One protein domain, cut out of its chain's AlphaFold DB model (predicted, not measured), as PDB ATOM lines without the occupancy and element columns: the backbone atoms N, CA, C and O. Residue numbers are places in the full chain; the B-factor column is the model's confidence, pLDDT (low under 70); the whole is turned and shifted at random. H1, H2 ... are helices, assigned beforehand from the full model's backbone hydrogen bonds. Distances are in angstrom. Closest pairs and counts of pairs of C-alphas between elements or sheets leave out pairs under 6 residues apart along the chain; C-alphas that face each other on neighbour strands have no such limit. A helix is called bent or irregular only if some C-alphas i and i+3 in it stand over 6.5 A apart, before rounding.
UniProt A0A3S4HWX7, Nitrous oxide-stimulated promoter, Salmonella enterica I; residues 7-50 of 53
ATOM      1  N   ALA A   7     283.167  19.396  34.559       79.94
ATOM      2  CA  ALA A   7     282.952  19.718  33.152       79.94
ATOM      3  C   ALA A   7     281.462  19.750  32.748       79.94
ATOM      4  O   ALA A   7     281.022  20.679  32.077       79.94
ATOM      5  N   LYS A   8     280.643  18.797  33.223       79.94
ATOM      6  CA  LYS A   8     279.195  18.770  32.927       79.94
ATOM      7  C   LYS A   8     278.439  19.917  33.605       79.94
ATOM      8  O   LYS A   8     277.417  20.378  33.106       79.94
ATOM      9  N   ARG A   9     278.945  20.399  34.745       78.81
ATOM     10  CA  ARG A   9     278.389  21.559  35.465       78.81
ATOM     11  C   ARG A   9     278.631  22.851  34.693       78.81
ATOM     12  O   ARG A   9     277.747  23.700  34.638       78.81
ATOM     13  N   GLU A  10     279.819  23.001  34.121       83.25
ATOM     14  CA  GLU A  10     280.162  24.155  33.289       83.25
ATOM     15  C   GLU A  10     279.371  24.145  31.984       83.25
ATOM     16  O   GLU A  10     278.812  25.177  31.612       83.25
ATOM     17  N   GLU A  11     279.220  22.976  31.360       87.12
ATOM     18  CA  GLU A  11     278.393  22.800  30.165       87.12
ATOM     19  C   GLU A  11     276.935  23.215  30.418       87.12
ATOM     20  O   GLU A  11     276.396  24.038  29.677       87.12
ATOM     21  N   MET A  12     276.319  22.766  31.520       82.06
ATOM     22  CA  MET A  12     274.967  23.206  31.894       82.06
ATOM     23  C   MET A  12     274.856  24.727  32.068       82.06
ATOM     24  O   MET A  12     273.860  25.311  31.644       82.06
ATOM     25  N   LYS A  13     275.866  25.388  32.653       82.75
ATOM     26  CA  LYS A  13     275.872  26.857  32.783       82.75
ATOM     27  C   LYS A  13     275.949  27.552  31.424       82.75
ATOM     28  O   LYS A  13     275.251  28.541  31.215       82.75
ATOM     29  N   GLN A  14     276.770  27.045  30.503       87.50
ATOM     30  CA  GLN A  14     276.860  27.593  29.144       87.50
ATOM     31  C   GLN A  14     275.541  27.412  28.387       87.50
ATOM     32  O   GLN A  14     275.049  28.359  27.770       87.50
ATOM     33  N   ILE A  15     274.929  26.229  28.505       86.00
ATOM     34  CA  ILE A  15     273.619  25.939  27.917       86.00
ATOM     35  C   ILE A  15     272.564  26.890  28.482       86.00
ATOM     36  O   ILE A  15     271.859  27.515  27.699       86.00
ATOM     37  N   MET A  16     272.476  27.065  29.805       83.00
ATOM     38  CA  MET A  16     271.527  28.005  30.422       83.00
ATOM     39  C   MET A  16     271.740  29.445  29.940       83.00
ATOM     40  O   MET A  16     270.778  30.106  29.549       83.00
ATOM     41  N   ARG A  17     272.996  29.911  29.875       83.62
ATOM     42  CA  ARG A  17     273.338  31.264  29.403       83.62
ATOM     43  C   ARG A  17     272.877  31.519  27.966       83.62
ATOM     44  O   ARG A  17     272.498  32.642  27.641       83.62
ATOM     45  N   TRP A  18     272.898  30.491  27.117       84.44
ATOM     46  CA  TRP A  18     272.482  30.596  25.718       84.44
ATOM     47  C   TRP A  18     270.985  30.300  25.505       84.44
ATOM     48  O   TRP A  18     270.341  30.907  24.648       84.44
ATOM     49  N   ALA A  19     270.405  29.397  26.295       81.31
ATOM     50  CA  ALA A  19     269.006  28.986  26.207       81.31
ATOM     51  C   ALA A  19     268.039  29.980  26.872       81.31
ATOM     52  O   ALA A  19     266.911  30.121  26.396       81.31
ATOM     53  N   GLY A  20     268.470  30.702  27.912       78.50
ATOM     54  CA  GLY A  20     267.647  31.674  28.646       78.50
ATOM     55  C   GLY A  20     266.965  32.717  27.744       78.50
ATOM     56  O   GLY A  20     265.733  32.792  27.736       78.50
ATOM     57  N   PRO A  21     267.710  33.450  26.893       81.75
ATOM     58  CA  PRO A  21     267.124  34.421  25.968       81.75
ATOM     59  C   PRO A  21     266.168  33.784  24.956       81.75
ATOM     60  O   PRO A  21     265.234  34.432  24.502       81.75
ATOM     61  N   ARG A  22     266.382  32.512  24.594       81.88
ATOM     62  CA  ARG A  22     265.565  31.787  23.611       81.88
ATOM     63  C   ARG A  22     264.254  31.271  24.209       81.88
ATOM     64  O   ARG A  22     263.251  31.192  23.500       81.88
ATOM     65  N   MET A  23     264.244  30.962  25.505       83.31
ATOM     66  CA  MET A  23     263.044  30.562  26.245       83.31
ATOM     67  C   MET A  23     262.016  31.703  26.309       83.31
ATOM     68  O   MET A  23     260.817  31.454  26.155       83.31
ATOM     69  N   LEU A  24     262.508  32.946  26.413       79.06
ATOM     70  CA  LEU A  24     261.732  34.194  26.474       79.06
ATOM     71  C   LEU A  24     260.737  34.334  25.315       79.06
ATOM     72  O   LEU A  24     259.608  34.771  25.520       79.06
ATOM     73  N   TRP A  25     261.128  33.894  24.116       81.25
ATOM     74  CA  TRP A  25     260.310  34.001  22.905       81.25
ATOM     75  C   TRP A  25     259.223  32.930  22.790       81.25
ATOM     76  O   TRP A  25     258.188  33.177  22.180       81.25
ATOM     77  N   ARG A  26     259.450  31.728  23.333       82.56
ATOM     78  CA  ARG A  26     258.553  30.575  23.125       82.56
ATOM     79  C   ARG A  26     257.635  30.312  24.312       82.56
ATOM     80  O   ARG A  26     256.505  29.873  24.123       82.56
ATOM     81  N   HIS A  27     258.109  30.596  25.522       87.88
ATOM     82  CA  HIS A  27     257.347  30.415  26.751       87.88
ATOM     83  C   HIS A  27     257.569  31.604  27.696       87.88
ATOM     84  O   HIS A  27     258.327  31.495  28.667       87.88
ATOM     85  N   PRO A  28     256.897  32.744  27.454       79.62
ATOM     86  CA  PRO A  28     257.092  33.956  28.250       79.62
ATOM     87  C   PRO A  28     256.773  33.732  29.737       79.62
ATOM     88  O   PRO A  28     257.533  34.157  30.600       79.62
ATOM     89  N   VAL A  29     255.721  32.966  30.054       86.81
ATOM     90  CA  VAL A  29     255.322  32.657  31.443       86.81
ATOM     91  C   VAL A  29     256.380  31.830  32.184       86.81
ATOM     92  O   VAL A  29     256.754  32.161  33.309       86.81
ATOM     93  N   LEU A  30     256.898  30.771  31.550       83.50
ATOM     94  CA  LEU A  30     257.979  29.954  32.116       83.50
ATOM     95  C   LEU A  30     259.247  30.778  32.305       83.50
ATOM     96  O   LEU A  30     259.929  30.608  33.310       83.50
ATOM     97  N   THR A  31     259.533  31.695  31.382       82.81
ATOM     98  CA  THR A  31     260.739  32.518  31.468       82.81
ATOM     99  C   THR A  31     260.667  33.514  32.614       82.81
ATOM    100  O   THR A  31     261.648  33.670  33.330       82.81
ATOM    101  N   VAL A  32     259.505  34.125  32.867       83.44
ATOM    102  CA  VAL A  32     259.307  34.977  34.052       83.44
ATOM    103  C   VAL A  32     259.505  34.169  35.336       83.44
ATOM    104  O   VAL A  32     260.229  34.602  36.230       83.44
ATOM    105  N   ARG A  33     258.926  32.964  35.423       83.56
ATOM    106  CA  ARG A  33     259.123  32.075  36.580       83.56
ATOM    107  C   ARG A  33     260.597  31.694  36.757       83.56
ATOM    108  O   ARG A  33     261.080  31.685  37.883       83.56
ATOM    109  N   HIS A  34     261.289  31.410  35.658       83.06
ATOM    110  CA  HIS A  34     262.698  31.034  35.646       83.06
ATOM    111  C   HIS A  34     263.611  32.203  36.029       83.06
ATOM    112  O   HIS A  34     264.490  32.013  36.848       83.06
ATOM    113  N   LEU A  35     263.357  33.422  35.543       77.50
ATOM    114  CA  LEU A  35     264.097  34.634  35.926       77.50
ATOM    115  C   LEU A  35     263.955  34.972  37.417       77.50
ATOM    116  O   LEU A  35     264.880  35.505  38.025       77.50
ATOM    117  N   ILE A  36     262.794  34.687  38.012       81.75
ATOM    118  CA  ILE A  36     262.585  34.853  39.457       81.75
ATOM    119  C   ILE A  36     263.368  33.788  40.239       81.75
ATOM    120  O   ILE A  36     263.905  34.093  41.300       81.75
ATOM    121  N   ASP A  37     263.438  32.557  39.729       76.19
ATOM    122  CA  ASP A  37     264.145  31.450  40.382       76.19
ATOM    123  C   ASP A  37     265.671  31.523  40.185       76.19
ATOM    124  O   ASP A  37     266.409  31.210  41.107       76.19
ATOM    125  N   ASP A  38     266.157  32.031  39.049       71.88
ATOM    126  CA  ASP A  38     267.586  32.268  38.770       71.88
ATOM    127  C   ASP A  38     268.165  33.373  39.670       71.88
ATOM    128  O   ASP A  38     269.310  33.310  40.111       71.88
ATOM    129  N   GLN A  39     267.332  34.358  40.030       66.12
ATOM    130  CA  GLN A  39     267.659  35.363  41.045       66.12
ATOM    131  C   GLN A  39     267.611  34.819  42.477       66.12
ATOM    132  O   GLN A  39     268.068  35.506  43.396       66.12
ATOM    133  N   ARG A  40     267.066  33.616  42.711       67.50
ATOM    134  CA  ARG A  40     267.161  33.011  44.038       67.50
ATOM    135  C   ARG A  40     268.593  32.526  44.235       67.50
ATOM    136  O   ARG A  40     269.088  31.734  43.433       67.50
ATOM    137  N   PRO A  41     269.273  32.973  45.303       60.38
ATOM    138  CA  PRO A  41     270.614  32.504  45.592       60.38
ATOM    139  C   PRO A  41     270.570  30.985  45.758       60.38
ATOM    140  O   PRO A  41     269.715  30.459  46.475       60.38
ATOM    141  N   VAL A  42     271.472  30.289  45.057       65.06
ATOM    142  CA  VAL A  42     271.608  28.834  45.161       65.06
ATOM    143  C   VAL A  42     271.729  28.499  46.649       65.06
ATOM    144  O   VAL A  42     272.660  29.000  47.285       65.06
ATOM    145  N   PRO A  43     270.799  27.707  47.216       67.88
ATOM    146  CA  PRO A  43     270.820  27.405  48.635       67.88
ATOM    147  C   PRO A  43     272.155  26.760  48.985       67.88
ATOM    148  O   PRO A  43     272.690  25.937  48.233       67.88
ATOM    149  N   GLU A  44     272.702  27.183  50.118       62.97
ATOM    150  CA  GLU A  44     274.014  26.764  50.583       62.97
ATOM    151  C   GLU A  44     274.041  25.238  50.660       62.97
ATOM    152  O   GLU A  44     273.172  24.611  51.274       62.97
ATOM    153  N   LEU A  45     275.001  24.620  49.965       70.38
ATOM    154  CA  LEU A  45     275.088  23.165  49.920       70.38
ATOM    155  C   LEU A  45     275.213  22.633  51.357       70.38
ATOM    156  O   LEU A  45     276.058  23.136  52.106       70.38
ATOM    157  N   PRO A  46     274.413  21.616  51.740       69.56
ATOM    158  CA  PRO A  46     274.399  21.094  53.100       69.56
ATOM    159  C   PRO A  46     275.807  20.675  53.519       69.56
ATOM    160  O   PRO A  46     276.540  20.079  52.727       69.56
ATOM    161  N   GLU A  47     276.168  20.946  54.774       66.06
ATOM    162  CA  GLU A  47     277.530  20.801  55.315       66.06
ATOM    163  C   GLU A  47     278.155  19.415  55.056       66.06
ATOM    164  O   GLU A  47     279.359  19.290  54.844       66.06
ATOM    165  N   LYS A  48     277.321  18.370  54.939       62.03
ATOM    166  CA  LYS A  48     277.725  17.002  54.555       62.03
ATOM    167  C   LYS A  48     278.406  16.895  53.179       62.03
ATOM    168  O   LYS A  48     279.072  15.895  52.921       62.03
ATOM    169  N   TYR A  49     278.220  17.874  52.294       62.56
ATOM    170  CA  TYR A  49     278.815  17.950  50.953       62.56
ATOM    171  C   TYR A  49     279.876  19.048  50.811       62.56
ATOM    172  O   TYR A  49     280.496  19.152  49.748       62.56
ATOM    173  N   GLN A  50     280.102  19.850  51.853       65.38
ATOM    174  CA  GLN A  50     281.195  20.813  51.878       65.38
ATOM    175  C   GLN A  50     282.500  20.016  51.886       65.38
ATOM    176  O   GLN A  50     282.787  19.257  52.815       65.38
TER     177      GLN A  50
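What this domain is: This is residues 7 to 50 of the 53 residues of the protein "Nitrous oxide-stimulated promoter" of Salmonella enterica I (UniProt A0A3S4HWX7). Two helices, H1 and then H2, make an open helical hairpin in the shape of a V, with its corner at the tight link between them and a tail of residues 39 to 50 running on from the end of H2. Near the corner, residues 20 to 24 of H1 touch H2, while residues 7 to 19 of H1 and residues 36 to 50 stick out free. The printed part has 44 residues with two named helices and no named strand, and its class is all helix. It is loose, with a radius of gyration of the C-alphas of 13.2 A, and flat, spanning 40 by 23 by 10 A.

How they stand to each other: H1, residues 7 to 26, has a kink of 43 degrees near residue 20. It is irregular, but only just: C-alphas 18 and 21 are 6.6 A apart. A tight link of one residue, His 27, leads to H2, residues 28 to 38. H1 touches H2 with residues 20 to 24 alone, and the closest C-alphas of the two, those of Leu 24 and Thr 31, are 5.4 A apart. Their lines stand at a steep tilt of 36 degrees, only just past shallow, and they run opposite ways, as a helical hairpin. Every O i to N i+4 pair of H2 is within hydrogen-bond range, against 12 of 16 in H1.

Where its parts are: H1 begins at C-alpha 7 (282.952, 19.718, 33.152) and measures 28.5 A from first to last C-alpha. H2 measures 15.0 A and ends at C-alpha 38 (267.586, 32.268, 38.770).

The domain as a whole: The C-alphas of Trp 25 and Lys 48 are the two farthest apart, at 39.9 A. The printed part has no cut. Residues 39 to 50 hold no named element. The mean pLDDT of the printed part is 77.5, and residues 39 to 44 and 46 to 50 are under 70.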